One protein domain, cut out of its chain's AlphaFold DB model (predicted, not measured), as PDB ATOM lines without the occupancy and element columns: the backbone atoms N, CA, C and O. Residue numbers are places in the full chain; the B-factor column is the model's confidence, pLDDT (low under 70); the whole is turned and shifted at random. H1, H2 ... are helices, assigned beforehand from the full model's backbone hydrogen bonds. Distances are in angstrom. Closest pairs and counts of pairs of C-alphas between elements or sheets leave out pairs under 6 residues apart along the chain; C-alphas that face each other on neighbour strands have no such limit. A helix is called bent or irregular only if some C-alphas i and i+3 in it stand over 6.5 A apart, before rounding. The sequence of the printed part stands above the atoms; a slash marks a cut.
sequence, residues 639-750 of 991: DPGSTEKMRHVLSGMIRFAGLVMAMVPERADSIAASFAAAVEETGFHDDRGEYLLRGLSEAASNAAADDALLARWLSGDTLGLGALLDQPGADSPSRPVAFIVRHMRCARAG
ATOM      1  N   ASP A 639      98.492 110.506 172.418       59.00
ATOM      2  CA  ASP A 639      97.984 111.222 171.229       59.00
ATOM      3  C   ASP A 639      98.586 112.653 171.143       59.00
ATOM      4  O   ASP A 639      98.564 113.384 172.141       59.00
ATOM      5  N   PRO A 640      99.155 113.111 170.005       53.78
ATOM      6  CA  PRO A 640     100.098 114.232 169.948       53.78
ATOM      7  C   PRO A 640      99.449 115.629 169.878       53.78
ATOM      8  O   PRO A 640      99.974 116.530 169.226       53.78
ATOM      9  N   GLY A 641      98.331 115.851 170.573       50.91
ATOM     10  CA  GLY A 641      97.535 117.084 170.475       50.91
ATOM     11  C   GLY A 641      98.265 118.406 170.791       50.91
ATOM     12  O   GLY A 641      97.771 119.463 170.407       50.91
ATOM     13  N   SER A 642      99.442 118.389 171.442       59.38
ATOM     14  CA  SER A 642     100.296 119.585 171.586       59.38
ATOM     15  C   SER A 642     101.798 119.272 171.519       59.38
ATOM     16  O   SER A 642     102.336 118.451 172.265       59.38
ATOM     17  N   THR A 643     102.504 119.965 170.621       63.81
ATOM     18  CA  THR A 643     103.946 119.787 170.366       63.81
ATOM     19  C   THR A 643     104.815 120.250 171.543       63.81
ATOM     20  O   THR A 643     105.908 119.730 171.761       63.81
ATOM     21  N   GLU A 644     104.328 121.219 172.320       67.00
ATOM     22  CA  GLU A 644     105.041 121.810 173.455       67.00
ATOM     23  C   GLU A 644     105.051 120.892 174.682       67.00
ATOM     24  O   GLU A 644     106.121 120.600 175.219       67.00
ATOM     25  N   LYS A 645     103.892 120.324 175.046       65.81
ATOM     26  CA  LYS A 645     103.785 119.322 176.118       65.81
ATOM     27  C   LYS A 645     104.650 118.096 175.824       65.81
ATOM     28  O   LYS A 645     105.346 117.605 176.707       65.81
ATOM     29  N   MET A 646     104.673 117.648 174.565       74.75
ATOM     30  CA  MET A 646     105.530 116.542 174.128       74.75
ATOM     31  C   MET A 646     107.020 116.866 174.308       74.75
ATOM     32  O   MET A 646     107.767 116.061 174.856       74.75
ATOM     33  N   ARG A 647     107.465 118.064 173.904       76.38
ATOM     34  CA  ARG A 647     108.865 118.485 174.078       76.38
ATOM     35  C   ARG A 647     109.268 118.536 175.553       76.38
ATOM     36  O   ARG A 647     110.388 118.146 175.883       76.38
ATOM     37  N   HIS A 648     108.367 118.987 176.424       74.00
ATOM     38  CA  HIS A 648     108.599 119.017 177.866       74.00
ATOM     39  C   HIS A 648     108.801 117.602 178.437       74.00
ATOM     40  O   HIS A 648     109.800 117.359 179.110       74.00
ATOM     41  N   VAL A 649     107.936 116.645 178.075       77.38
ATOM     42  CA  VAL A 649     108.057 115.233 178.492       77.38
ATOM     43  C   VAL A 649     109.385 114.622 178.034       77.38
ATOM     44  O   VAL A 649     110.128 114.082 178.851       77.38
ATOM     45  N   LEU A 650     109.734 114.760 176.749       84.00
ATOM     46  CA  LEU A 650     110.980 114.202 176.204       84.00
ATOM     47  C   LEU A 650     112.228 114.816 176.859       84.00
ATOM     48  O   LEU A 650     113.198 114.115 177.144       84.00
ATOM     49  N   SER A 651     112.205 116.126 177.124       81.06
ATOM     50  CA  SER A 651     113.278 116.825 177.844       81.06
ATOM     51  C   SER A 651     113.426 116.308 179.278       81.06
ATOM     52  O   SER A 651     114.544 116.039 179.718       81.06
ATOM     53  N   GLY A 652     112.311 116.097 179.984       78.25
ATOM     54  CA  GLY A 652     112.301 115.497 181.319       78.25
ATOM     55  C   GLY A 652     112.919 114.097 181.342       78.25
ATOM     56  O   GLY A 652     113.757 113.814 182.197       78.25
ATOM     57  N   MET A 653     112.594 113.255 180.355       84.25
ATOM     58  CA  MET A 653     113.176 111.913 180.216       84.25
ATOM     59  C   MET A 653     114.697 111.955 179.990       84.25
ATOM     60  O   MET A 653     115.439 111.217 180.637       84.25
ATOM     61  N   ILE A 654     115.195 112.844 179.127       86.44
ATOM     62  CA  ILE A 654     116.645 112.987 178.894       86.44
ATOM     63  C   ILE A 654     117.359 113.465 180.163       86.44
ATOM     64  O   ILE A 654     118.418 112.942 180.506       86.44
ATOM     65  N   ARG A 655     116.775 114.425 180.891       81.75
ATOM     66  CA  ARG A 655     117.330 114.921 182.164       81.75
ATOM     67  C   ARG A 655     117.397 113.819 183.212       81.75
ATOM     68  O   ARG A 655     118.422 113.674 183.875       81.75
ATOM     69  N   PHE A 656     116.340 113.017 183.310       82.62
ATOM     70  CA  PHE A 656     116.301 111.826 184.147       82.62
ATOM     71  C   PHE A 656     117.438 110.858 183.812       82.62
ATOM     72  O   PHE A 656     118.220 110.490 184.689       82.62
ATOM     73  N   ALA A 657     117.571 110.499 182.537       86.19
ATOM     74  CA  ALA A 657     118.611 109.592 182.081       86.19
ATOM     75  C   ALA A 657     120.020 110.141 182.343       86.19
ATOM     76  O   ALA A 657     120.887 109.411 182.821       86.19
ATOM     77  N   GLY A 658     120.233 111.435 182.101       85.81
ATOM     78  CA  GLY A 658     121.501 112.096 182.379       85.81
ATOM     79  C   GLY A 658     121.867 112.092 183.857       85.81
ATOM     80  O   GLY A 658     123.029 111.862 184.181       85.81
ATOM     81  N   LEU A 659     120.903 112.286 184.762       81.75
ATOM     82  CA  LEU A 659     121.171 112.189 186.196       81.75
ATOM     83  C   LEU A 659     121.591 110.764 186.581       81.75
ATOM     84  O   LEU A 659     122.593 110.590 187.266       81.75
ATOM     85  N   VAL A 660     120.882 109.741 186.086       84.00
ATOM     86  CA  VAL A 660     121.234 108.325 186.308       84.00
ATOM     87  C   VAL A 660     122.663 108.027 185.831       84.00
ATOM     88  O   VAL A 660     123.399 107.313 186.510       84.00
ATOM     89  N   MET A 661     123.076 108.590 184.692       88.00
ATOM     90  CA  MET A 661     124.437 108.444 184.160       88.00
ATOM     91  C   MET A 661     125.479 109.198 184.991       88.00
ATOM     92  O   MET A 661     126.544 108.648 185.253       88.00
ATOM     93  N   ALA A 662     125.178 110.421 185.437       84.88
ATOM     94  CA  ALA A 662     126.072 111.215 186.283       84.88
ATOM     95  C   ALA A 662     126.359 110.535 187.631       84.88
ATOM     96  O   ALA A 662     127.439 110.708 188.181       84.88
ATOM     97  N   MET A 663     125.423 109.721 188.134       79.88
ATOM     98  CA  MET A 663     125.591 108.944 189.367       79.88
ATOM     99  C   MET A 663     126.618 107.810 189.261       79.88
ATOM    100  O   MET A 663     127.125 107.355 190.284       79.88
ATOM    101  N   VAL A 664     126.868 107.302 188.051       84.94
ATOM    102  CA  VAL A 664     127.802 106.196 187.791       84.94
ATOM    103  C   VAL A 664     128.510 106.488 186.463       84.94
ATOM    104  O   VAL A 664     128.240 105.822 185.453       84.94
ATOM    105  N   PRO A 665     129.368 107.525 186.425       86.19
ATOM    106  CA  PRO A 665     129.921 108.055 185.182       86.19
ATOM    107  C   PRO A 665     130.730 107.002 184.417       86.19
ATOM    108  O   PRO A 665     130.696 106.971 183.191       86.19
ATOM    109  N   GLU A 666     131.366 106.054 185.110       89.69
ATOM    110  CA  GLU A 666     132.080 104.932 184.496       89.69
ATOM    111  C   GLU A 666     131.174 103.937 183.746       89.69
ATOM    112  O   GLU A 666     131.663 103.125 182.960       89.69
ATOM    113  N   ARG A 667     129.852 103.983 183.968       90.12
ATOM    114  CA  ARG A 667     128.847 103.163 183.270       90.12
ATOM    115  C   ARG A 667     127.932 103.977 182.356       90.12
ATOM    116  O   ARG A 667     127.039 103.370 181.759       90.12
ATOM    117  N   ALA A 668     128.149 105.286 182.213       90.81
ATOM    118  CA  ALA A 668     127.274 106.193 181.469       90.81
ATOM    119  C   ALA A 668     126.957 105.688 180.050       90.81
ATOM    120  O   ALA A 668     125.785 105.545 179.705       90.81
ATOM    121  N   ASP A 669     127.976 105.287 179.283       92.75
ATOM    122  CA  ASP A 669     127.801 104.749 177.924       92.75
ATOM    123  C   ASP A 669     126.950 103.470 177.900       92.75
ATOM    124  O   ASP A 669     126.085 103.292 177.042       92.75
ATOM    125  N   SER A 670     127.154 102.574 178.872       92.00
ATOM    126  CA  SER A 670     126.388 101.323 178.968       92.00
ATOM    127  C   SER A 670     124.921 101.561 179.338       92.00
ATOM    128  O   SER A 670     124.035 100.868 178.838       92.00
ATOM    129  N   ILE A 671     124.656 102.557 180.189       90.44
ATOM    130  CA  ILE A 671     123.304 102.957 180.591       90.44
ATOM    131  C   ILE A 671     122.596 103.624 179.408       90.44
ATOM    132  O   ILE A 671     121.460 103.266 179.101       90.44
ATOM    133  N   ALA A 672     123.283 104.520 178.694       93.25
ATOM    134  CA  ALA A 672     122.760 105.176 177.499       93.25
ATOM    135  C   ALA A 672     122.400 104.166 176.407       93.25
ATOM    136  O   ALA A 672     121.306 104.240 175.854       93.25
ATOM    137  N   ALA A 673     123.265 103.178 176.161       92.50
ATOM    138  CA  ALA A 673     122.981 102.094 175.224       92.50
ATOM    139  C   ALA A 673     121.749 101.271 175.642       92.50
ATOM    140  O   ALA A 673     120.909 100.948 174.805       92.50
ATOM    141  N   SER A 674     121.604 100.972 176.939       88.75
ATOM    142  CA  SER A 674     120.439 100.248 177.465       88.75
ATOM    143  C   SER A 674     119.135 101.028 177.278       88.75
ATOM    144  O   SER A 674     118.116 100.444 176.921       88.75
ATOM    145  N   PHE A 675     119.149 102.343 177.507       91.94
ATOM    146  CA  PHE A 675     117.977 103.204 177.314       91.94
ATOM    147  C   PHE A 675     117.657 103.428 175.835       91.94
ATOM    148  O   PHE A 675     116.484 103.433 175.467       91.94
ATOM    149  N   ALA A 676     118.681 103.545 174.987       91.00
ATOM    150  CA  ALA A 676     118.535 103.660 173.539       91.00
ATOM    151  C   ALA A 676     117.875 102.417 172.924       91.00
ATOM    152  O   ALA A 676     116.964 102.557 172.113       91.00
ATOM    153  N   ALA A 677     118.249 101.212 173.371       87.12
ATOM    154  CA  ALA A 677     117.615  99.971 172.919       87.12
ATOM    155  C   ALA A 677     116.092  99.973 173.163       87.12
ATOM    156  O   ALA A 677     115.322  99.568 172.296       87.12
ATOM    157  N   ALA A 678     115.640 100.512 174.299       82.12
ATOM    158  CA  ALA A 678     114.213 100.645 174.595       82.12
ATOM    159  C   ALA A 678     113.485 101.608 173.639       82.12
ATOM    160  O   ALA A 678     112.329 101.373 173.294       82.12
ATOM    161  N   VAL A 679     114.153 102.680 173.196       86.56
ATOM    162  CA  VAL A 679     113.611 103.619 172.194       86.56
ATOM    163  C   VAL A 679     113.442 102.931 170.839       86.56
ATOM    164  O   VAL A 679     112.452 103.157 170.146       86.56
ATOM    165  N   GLU A 680     114.378 102.061 170.467       81.75
ATOM    166  CA  GLU A 680     114.286 101.286 169.230       81.75
ATOM    167  C   GLU A 680     113.170 100.227 169.297       81.75
ATOM    168  O   GLU A 680     112.417 100.055 168.336       81.75
ATOM    169  N   GLU A 681     113.003  99.556 170.442       74.00
ATOM    170  CA  GLU A 681     111.986  98.513 170.649       74.00
ATOM    171  C   GLU A 681     110.533  99.021 170.581       74.00
ATOM    172  O   GLU A 681     109.632  98.264 170.185       74.00
ATOM    173  N   THR A 682     110.277 100.288 170.931       70.12
ATOM    174  CA  THR A 682     108.941 100.898 170.800       70.12
ATOM    175  C   THR A 682     108.564 101.209 169.350       70.12
ATOM    176  O   THR A 682     107.380 101.387 169.058       70.12
ATOM    177  N   GLY A 683     109.530 101.221 168.423       66.00
ATOM    178  CA  GLY A 683     109.308 101.541 167.011       66.00
ATOM    179  C   GLY A 683     109.139 103.038 166.730       66.00
ATOM    180  O   GLY A 683     108.563 103.407 165.703       66.00
ATOM    181  N   PHE A 684     109.617 103.912 167.625       72.56
ATOM    182  CA  PHE A 684     109.661 105.355 167.385       72.56
ATOM    183  C   PHE A 684     110.748 105.710 166.362       72.56
ATOM    184  O   PHE A 684     111.884 106.009 166.712       72.56
ATOM    185  N   HIS A 685     110.382 105.697 165.079       74.31
ATOM    186  CA  HIS A 685     111.256 106.092 163.961       74.31
ATOM    187  C   HIS A 685     111.011 107.526 163.465       74.31
ATOM    188  O   HIS A 685     111.356 107.857 162.334       74.31
ATOM    189  N   ASP A 686     110.354 108.351 164.274       77.81
ATOM    190  CA  ASP A 686     110.092 109.757 163.972       77.81
ATOM    191  C   ASP A 686     111.033 110.686 164.756       77.81
ATOM    192  O   ASP A 686     111.892 110.235 165.520       77.81
ATOM    193  N   ASP A 687     110.845 111.999 164.593       81.44
ATOM    194  CA  ASP A 687     111.644 113.048 165.240       81.44
ATOM    195  C   ASP A 687     111.761 112.881 166.771       81.44
ATOM    196  O   ASP A 687     112.713 113.372 167.379       81.44
ATOM    197  N   ARG A 688     110.815 112.183 167.423       82.62
ATOM    198  CA  ARG A 688     110.849 111.930 168.874       82.62
ATOM    199  C   ARG A 688     111.942 110.930 169.233       82.62
ATOM    200  O   ARG A 688     112.681 111.159 170.190       82.62
ATOM    201  N   GLY A 689     112.045 109.843 168.466       85.75
ATOM    202  CA  GLY A 689     113.075 108.822 168.648       85.75
ATOM    203  C   GLY A 689     114.471 109.403 168.438       85.75
ATOM    204  O   GLY A 689     115.342 109.240 169.291       85.75
ATOM    205  N   GLU A 690     114.663 110.176 167.363       87.81
ATOM    206  CA  GLU A 690     115.940 110.852 167.093       87.81
ATOM    207  C   GLU A 690     116.328 111.843 168.200       87.81
ATOM    208  O   GLU A 690     117.485 111.878 168.629       87.81
ATOM    209  N   TYR A 691     115.362 112.621 168.702       89.12
ATOM    210  CA  TYR A 691     115.585 113.564 169.797       89.12
ATOM    211  C   TYR A 691     116.046 112.859 171.083       89.12
ATOM    212  O   TYR A 691     117.020 113.294 171.703       89.12
ATOM    213  N   LEU A 692     115.399 111.749 171.459       89.94
ATOM    214  CA  LEU A 692     115.787 110.951 172.627       89.94
ATOM    215  C   LEU A 692     117.181 110.341 172.465       89.94
ATOM    216  O   LEU A 692     118.013 110.488 173.357       89.94
ATOM    217  N   LEU A 693     117.467 109.705 171.326       92.56
ATOM    218  CA  LEU A 693     118.761 109.059 171.073       92.56
ATOM    219  C   LEU A 693     119.920 110.062 171.116       92.56
ATOM    220  O   LEU A 693     120.957 109.799 171.732       92.56
ATOM    221  N   ARG A 694     119.735 111.243 170.514       92.25
ATOM    222  CA  ARG A 694     120.725 112.324 170.575       92.25
ATOM    223  C   ARG A 694     120.918 112.826 172.005       92.25
ATOM    224  O   ARG A 694     122.057 112.975 172.440       92.25
ATOM    225  N   GLY A 695     119.821 113.057 172.727       90.81
ATOM    226  CA  GLY A 695     119.860 113.510 174.116       90.81
ATOM    227  C   GLY A 695     120.568 112.525 175.047       90.81
ATOM    228  O   GLY A 695     121.366 112.948 175.877       90.81
ATOM    229  N   LEU A 696     120.341 111.219 174.877       92.81
ATOM    230  CA  LEU A 696     121.015 110.169 175.651       92.81
ATOM    231  C   LEU A 696     122.533 110.159 175.413       92.81
ATOM    232  O   LEU A 696     123.300 110.050 176.366       92.81
ATOM    233  N   SER A 697     122.966 110.306 174.160       93.06
ATOM    234  CA  SER A 697     124.391 110.369 173.802       93.06
ATOM    235  C   SER A 697     125.084 111.612 174.378       93.06
ATOM    236  O   SER A 697     126.184 111.535 174.938       93.06
ATOM    237  N   GLU A 698     124.414 112.764 174.305       91.19
ATOM    238  CA  GLU A 698     124.911 114.013 174.886       91.19
ATOM    239  C   GLU A 698     124.986 113.936 176.418       91.19
ATOM    240  O   GLU A 698     125.986 114.338 177.013       91.19
ATOM    241  N   ALA A 699     123.965 113.361 177.057       89.00
ATOM    242  CA  ALA A 699     123.933 113.157 178.500       89.00
ATOM    243  C   ALA A 699     125.059 112.227 178.984       89.00
ATOM    244  O   ALA A 699     125.723 112.546 179.970       89.00
ATOM    245  N   ALA A 700     125.330 111.132 178.266       90.94
ATOM    246  CA  ALA A 700     126.428 110.218 178.584       90.94
ATOM    247  C   ALA A 700     127.795 110.912 178.507       90.94
ATOM    248  O   ALA A 700     128.606 110.797 179.425       90.94
ATOM    249  N   SER A 701     128.010 111.713 177.457       89.81
ATOM    250  CA  SER A 701     129.246 112.484 177.268       89.81
ATOM    251  C   SER A 701     129.471 113.517 178.380       89.81
ATOM    252  O   SER A 701     130.611 113.792 178.757       89.81
ATOM    253  N   ASN A 702     128.388 114.081 178.923       88.12
ATOM    254  CA  ASN A 702     128.434 115.099 179.974       88.12
ATOM    255  C   ASN A 702     128.474 114.519 181.399       88.12
ATOM    256  O   ASN A 702     128.799 115.257 182.327       88.12
ATOM    257  N   ALA A 703     128.185 113.228 181.593       86.81
ATOM    258  CA  ALA A 703     128.066 112.608 182.916       86.81
ATOM    259  C   ALA A 703     129.329 112.785 183.778       86.81
ATOM    260  O   ALA A 703     129.242 113.195 184.933       86.81
ATOM    261  N   ALA A 704     130.513 112.562 183.199       84.94
ATOM    262  CA  ALA A 704     131.786 112.718 183.908       84.94
ATOM    263  C   ALA A 704     132.104 114.178 184.282       84.94
ATOM    264  O   ALA A 704     132.848 114.426 185.228       84.94
ATOM    265  N   ALA A 705     131.545 115.160 183.564       84.69
ATOM    266  CA  ALA A 705     131.777 116.574 183.856       84.69
ATOM    267  C   ALA A 705     131.098 117.021 185.163       84.69
ATOM    268  O   ALA A 705     131.532 118.004 185.769       84.69
ATOM    269  N   ASP A 706     130.059 116.304 185.600       84.44
ATOM    270  CA  ASP A 706     129.299 116.585 186.818       84.44
ATOM    271  C   ASP A 706     129.829 115.870 188.070       84.44
ATOM    272  O   ASP A 706     129.345 116.157 189.160       84.44
ATOM    273  N   ASP A 707     130.868 115.036 187.959       84.88
ATOM    274  CA  ASP A 707     131.411 114.233 189.068       84.88
ATOM    275  C   ASP A 707     131.770 115.079 190.307       84.88
ATOM    276  O   ASP A 707     131.352 114.794 191.430       84.88
ATOM    277  N   ALA A 708     132.452 116.212 190.103       84.31
ATOM    278  CA  ALA A 708     132.825 117.116 191.192       84.31
ATOM    279  C   ALA A 708     131.617 117.811 191.850       84.31
ATOM    280  O   ALA A 708     131.624 118.035 193.063       84.31
ATOM    281  N   LEU A 709     130.584 118.154 191.068       85.62
ATOM    282  CA  LEU A 709     129.338 118.713 191.599       85.62
ATOM    283  C   LEU A 709     128.569 117.638 192.368       85.62
ATOM    284  O   LEU A 709     128.104 117.893 193.475       85.62
ATOM    285  N   LEU A 710     128.495 116.424 191.830       83.56
ATOM    286  CA  LEU A 710     127.790 115.318 192.457       83.56
ATOM    287  C   LEU A 710     128.448 114.882 193.773       83.56
ATOM    288  O   LEU A 710     127.756 114.680 194.766       83.56
ATOM    289  N   ALA A 711     129.777 114.793 193.832       83.94
ATOM    290  CA  ALA A 711     130.482 114.465 195.072       83.94
ATOM    291  C   ALA A 711     130.167 115.476 196.192       83.94
ATOM    292  O   ALA A 711     129.945 115.100 197.345       83.94
ATOM    293  N   ARG A 712     130.095 116.769 195.846       86.12
ATOM    294  CA  ARG A 712     129.741 117.844 196.786       86.12
ATOM    295  C   ARG A 712     128.269 117.783 197.185       86.12
ATOM    296  O   ARG A 712     127.985 117.876 198.378       86.12
ATOM    297  N   TRP A 713     127.372 117.536 196.228       83.31
ATOM    298  CA  TRP A 713     125.954 117.244 196.464       83.31
ATOM    299  C   TRP A 713     125.794 116.130 197.496       83.31
ATOM    300  O   TRP A 713     125.193 116.360 198.540       83.31
ATOM    301  N   LEU A 714     126.361 114.948 197.249       78.19
ATOM    302  CA  LEU A 714     126.198 113.779 198.121       78.19
ATOM    303  C   LEU A 714     126.771 114.001 199.530       78.19
ATOM    304  O   LEU A 714     126.301 113.397 200.489       78.19
ATOM    305  N   SER A 715     127.762 114.886 199.668       78.81
ATOM    306  CA  SER A 715     128.331 115.273 200.966       78.81
ATOM    307  C   SER A 715     127.547 116.363 201.714       78.81
ATOM    308  O   SER A 715     127.877 116.661 202.858       78.81
ATOM    309  N   GLY A 716     126.546 116.987 201.080       74.69
ATOM    310  CA  GLY A 716     125.832 118.142 201.631       74.69
ATOM    311  C   GLY A 716     126.644 119.449 201.641       74.69
ATOM    312  O   GLY A 716     126.254 120.407 202.309       74.69
ATOM    313  N   ASP A 717     127.763 119.527 200.909       83.62
ATOM    314  CA  ASP A 717     128.618 120.721 200.834       83.62
ATOM    315  C   ASP A 717     128.029 121.781 199.894       83.62
ATOM    316  O   ASP A 717     128.433 121.971 198.742       83.62
ATOM    317  N   THR A 718     127.047 122.497 200.425       79.31
ATOM    318  CA  THR A 718     126.313 123.547 199.718       79.31
ATOM    319  C   THR A 718     127.166 124.762 199.342       79.31
ATOM    320  O   THR A 718     126.903 125.408 198.327       79.31
ATOM    321  N   LEU A 719     128.212 125.065 200.117       80.44
ATOM    322  CA  LEU A 719     129.141 126.162 199.830       80.44
ATOM    323  C   LEU A 719     130.085 125.792 198.678       80.44
ATOM    324  O   LEU A 719     130.286 126.591 197.760       80.44
ATOM    325  N   GLY A 720     130.622 124.569 198.691       82.75
ATOM    326  CA  GLY A 720     131.472 124.041 197.626       82.75
ATOM    327  C   GLY A 720     130.745 123.889 196.288       82.75
ATOM    328  O   GLY A 720     131.337 124.161 195.242       82.75
ATOM    329  N   LEU A 721     129.453 123.534 196.308       83.12
ATOM    330  CA  LEU A 721     128.601 123.507 195.112       83.12
ATOM    331  C   LEU A 721     128.518 124.875 194.421       83.12
ATOM    332  O   LEU A 721     128.670 124.962 193.202       83.12
ATOM    333  N   GLY A 722     128.320 125.950 195.193       79.12
ATOM    334  CA  GLY A 722     128.263 127.314 194.660       79.12
ATOM    335  C   GLY A 722     129.572 127.732 193.987       79.12
ATOM    336  O   GLY A 722     129.562 128.209 192.855       79.12
ATOM    337  N   ALA A 723     130.704 127.462 194.641       83.06
ATOM    338  CA  ALA A 723     132.026 127.811 194.123       83.06
ATOM    339  C   ALA A 723     132.392 127.072 192.820       83.06
ATOM    340  O   ALA A 723     133.099 127.622 191.976       83.06
ATOM    341  N   LEU A 724     131.928 125.829 192.647       84.00
ATOM    342  CA  LEU A 724     132.136 125.060 191.416       84.00
ATOM    343  C   LEU A 724     131.296 125.589 190.251       84.00
ATOM    344  O   LEU A 724     131.792 125.652 189.129       84.00
ATOM    345  N   LEU A 725     130.053 125.993 190.511       81.19
ATOM    346  CA  LEU A 725     129.172 126.565 189.491       81.19
ATOM    347  C   LEU A 725     129.629 127.935 188.982       81.19
ATOM    348  O   LEU A 725     129.358 128.273 187.835       81.19
ATOM    349  N   ASP A 726     130.330 128.712 189.809       81.88
ATOM    350  CA  ASP A 726     130.839 130.033 189.419       81.88
ATOM    351  C   ASP A 726     132.032 129.949 188.439       81.88
ATOM    352  O   ASP A 726     132.505 130.969 187.930       81.88
ATOM    353  N   GLN A 727     132.532 128.741 188.141       81.62
ATOM    354  CA  GLN A 727     133.596 128.537 187.159       81.62
ATOM    355  C   GLN A 727     133.075 128.683 185.713       81.62
ATOM    356  O   GLN A 727     131.978 128.219 185.389       81.62
ATOM    357  N   PRO A 728     133.860 129.270 184.787       75.19
ATOM    358  CA  PRO A 728     133.447 129.433 183.393       75.19
ATOM    359  C   PRO A 728     133.095 128.092 182.729       75.19
ATOM    360  O   PRO A 728     133.916 127.179 182.692       75.19
ATOM    361  N   GLY A 729     131.883 127.981 182.177       69.81
ATOM    362  CA  GLY A 729     131.404 126.764 181.504       69.81
ATOM    363  C   GLY A 729     130.868 125.669 182.439       69.81
ATOM    364  O   GLY A 729     130.461 124.611 181.955       69.81
ATOM    365  N   ALA A 730     130.824 125.907 183.755       70.25
ATOM    366  CA  ALA A 730     130.242 124.968 184.715       70.25
ATOM    367  C   ALA A 730     128.702 124.911 184.659       70.25
ATOM    368  O   ALA A 730     128.120 123.889 185.002       70.25
ATOM    369  N   ASP A 731     128.057 125.968 184.159       69.31
ATOM    370  CA  ASP A 731     126.601 126.170 184.151       69.31
ATOM    371  C   ASP A 731     125.932 125.795 182.806       69.31
ATOM    372  O   ASP A 731     125.101 126.524 182.254       69.31
ATOM    373  N   SER A 732     126.343 124.669 182.211       77.56
ATOM    374  CA  SER A 732     125.704 124.194 180.975       77.56
ATOM    375  C   SER A 732     124.340 123.558 181.276       77.56
ATOM    376  O   SER A 732     124.279 122.633 182.084       77.56
ATOM    377  N   PRO A 733     123.252 123.931 180.577       68.81
ATOM    378  CA  PRO A 733     121.947 123.282 180.735       68.81
ATOM    379  C   PRO A 733     121.926 121.821 180.250       68.81
ATOM    380  O   PRO A 733     121.003 121.085 180.586       68.81
ATOM    381  N   SER A 734     122.939 121.391 179.485       73.75
ATOM    382  CA  SER A 734     123.143 119.998 179.058       73.75
ATOM    383  C   SER A 734     123.755 119.104 180.150       73.75
ATOM    384  O   SER A 734     123.899 117.897 179.945       73.75
ATOM    385  N   ARG A 735     124.153 119.695 181.286       83.75
ATOM    386  CA  ARG A 735     124.732 119.017 182.448       83.75
ATOM    387  C   ARG A 735     123.670 118.900 183.552       83.75
ATOM    388  O   ARG A 735     123.277 119.920 184.123       83.75
ATOM    389  N   PRO A 736     123.144 117.696 183.826       76.62
ATOM    390  CA  PRO A 736     121.959 117.509 184.663       76.62
ATOM    391  C   PRO A 736     122.150 117.969 186.114       76.62
ATOM    392  O   PRO A 736     121.240 118.580 186.673       76.62
ATOM    393  N   VAL A 737     123.322 117.741 186.717       81.44
ATOM    394  CA  VAL A 737     123.596 118.160 188.102       81.44
ATOM    395  C   VAL A 737     123.756 119.679 188.166       81.44
ATOM    396  O   VAL A 737     123.158 120.331 189.022       81.44
ATOM    397  N   ALA A 738     124.497 120.264 187.221       84.94
ATOM    398  CA  ALA A 738     124.673 121.712 187.136       84.94
ATOM    399  C   ALA A 738     123.340 122.454 186.943       84.94
ATOM    400  O   ALA A 738     123.092 123.458 187.612       84.94
ATOM    401  N   PHE A 739     122.457 121.927 186.088       83.06
ATOM    402  CA  PHE A 739     121.132 122.492 185.839       83.06
ATOM    403  C   PHE A 739     120.310 122.639 187.128       83.06
ATOM    404  O   PHE A 739     119.770 123.718 187.383       83.06
ATOM    405  N   ILE A 740     120.244 121.578 187.942       80.12
ATOM    406  CA  ILE A 740     119.470 121.553 189.194       80.12
ATOM    407  C   ILE A 740     120.026 122.582 190.181       80.12
ATOM    408  O   ILE A 740     119.298 123.453 190.659       80.12
ATOM    409  N   VAL A 741     121.337 122.531 190.437       81.12
ATOM    410  CA  VAL A 741     121.993 123.392 191.432       81.12
ATOM    411  C   VAL A 741     121.905 124.873 191.027       81.12
ATOM    412  O   VAL A 741     121.704 125.737 191.881       81.12
ATOM    413  N   ARG A 742     121.987 125.191 189.728       84.38
ATOM    414  CA  ARG A 742     121.803 126.558 189.219       84.38
ATOM    415  C   ARG A 742     120.399 127.092 189.498       84.38
ATOM    416  O   ARG A 742     120.275 128.214 189.980       84.38
ATOM    417  N   HIS A 743     119.353 126.315 189.215       80.44
ATOM    418  CA  HIS A 743     117.976 126.796 189.375       80.44
ATOM    419  C   HIS A 743     117.609 126.993 190.849       80.44
ATOM    420  O   HIS A 743     116.972 127.990 191.168       80.44
ATOM    421  N   MET A 744     118.122 126.147 191.751       77.38
ATOM    422  CA  MET A 744     118.033 126.383 193.199       77.38
ATOM    423  C   MET A 744     118.721 127.703 193.604       77.38
ATOM    424  O   MET A 744     118.154 128.523 194.317       77.38
ATOM    425  N   ARG A 745     119.921 127.999 193.080       77.75
ATOM    426  CA  ARG A 745     120.599 129.283 193.363       77.75
ATOM    427  C   ARG A 745     119.845 130.501 192.820       77.75
ATOM    428  O   ARG A 745     119.794 131.524 193.501       77.75
ATOM    429  N   CYS A 746     119.300 130.412 191.607       79.12
ATOM    430  CA  CYS A 746     118.487 131.472 191.005       79.12
ATOM    431  C   CYS A 746     117.229 131.748 191.840       79.12
ATOM    432  O   CYS A 746     116.941 132.907 192.136       79.12
ATOM    433  N   ALA A 747     116.544 130.695 192.295       72.06
ATOM    434  CA  ALA A 747     115.386 130.800 193.178       72.06
ATOM    435  C   ALA A 747     115.716 131.556 194.468       72.06
ATOM    436  O   ALA A 747     115.055 132.536 194.809       72.06
ATOM    437  N   ARG A 748     116.820 131.188 195.126       73.81
ATOM    438  CA  ARG A 748     117.313 131.868 196.329       73.81
ATOM    439  C   ARG A 748     117.661 133.345 196.112       73.81
ATOM    440  O   ARG A 748     117.619 134.137 197.051       73.81
ATOM    441  N   ALA A 749     118.024 133.722 194.889       75.38
ATOM    442  CA  ALA A 749     118.261 135.111 194.501       75.38
ATOM    443  C   ALA A 749     116.965 135.875 194.147       75.38
ATOM    444  O   ALA A 749     117.039 137.061 193.819       75.38
ATOM    445  N   GLY A 750     115.798 135.228 194.230       68.69
ATOM    446  CA  GLY A 750     114.486 135.803 193.932       68.69
ATOM    447  C   GLY A 750     114.100 135.771 192.450       68.69
ATOM    448  O   GLY A 750     113.264 136.567 192.028       68.69
TER     449      GLY A 750
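What this domain is: This is residues 639 to 750 of the 991 residues of an uncharacterized protein of Candidatus Fermentibacteria bacterium (UniProt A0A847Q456). A long kinked helix, H3, runs through the middle: its first part joins H1 and H2 in an up-and-down bundle, each helix running against the one before it, and H5 and H4 pack on it around and beyond the kink. The end of H1 meets the start of H5, and the two spread from there as a V. The printed part has 112 residues with five named helices, H1 to H5 in order, and no named strand: all helix. It is only just compact, close to loose, with a radius of gyration of the C-alphas of 15.4 A, and spans 45 by 34 by 22 A.

How they stand to each other: The hub is H3, residues 687 to 714, with a kink of 68 degrees near residue 705; it is irregular, C-alphas 705 and 708 being 7.4 A apart. H2, residues 665 to 681, also irregular with C-alphas 666 and 669 7.8 A apart, forms a helical hairpin with H3 at a shallow tilt of 23 degrees; their closest C-alphas, Ala 668 and Ala 700, are 5.0 A apart. H1, residues 643 to 662, touches H3 at a steep tilt of 42 degrees, closest at C-alphas Ala 662 and Ala 703, 4.2 A. H5, residues 736 to 748, touches H3 with residues 736 to 738 alone, closest at C-alphas Asp 706 and Val 737, 6.1 A. H4, residues 718 to 725, touches residues 708 to 713 of H3, closest at C-alphas Leu 709 and Leu 721, 6.0 A. H2 and H5 are apart. Every O i to N i+4 pair is within hydrogen-bond range in H1, H4 and H5, against 10 of 13 in H2 and 18 of 24 in H3.

Where its parts are: H1 begins at C-alpha 643 (103.946, 119.787, 170.366) and is 28.6 A long, H2 25.0 A, H3 36.0 A, H4 11.0 A. H5, 19.1 A, ends at C-alpha 748 (117.313, 131.868, 196.329).

The domain as a whole: The C-alphas farthest apart, Gly 683 and Leu 719, are 45.6 A apart. The printed part has no cut and no long link. Residues 639 to 645, of which 643 to 645 belong to H1, stand free; 12 printed residues have a pLDDT under 70, among them residues 639 to 645.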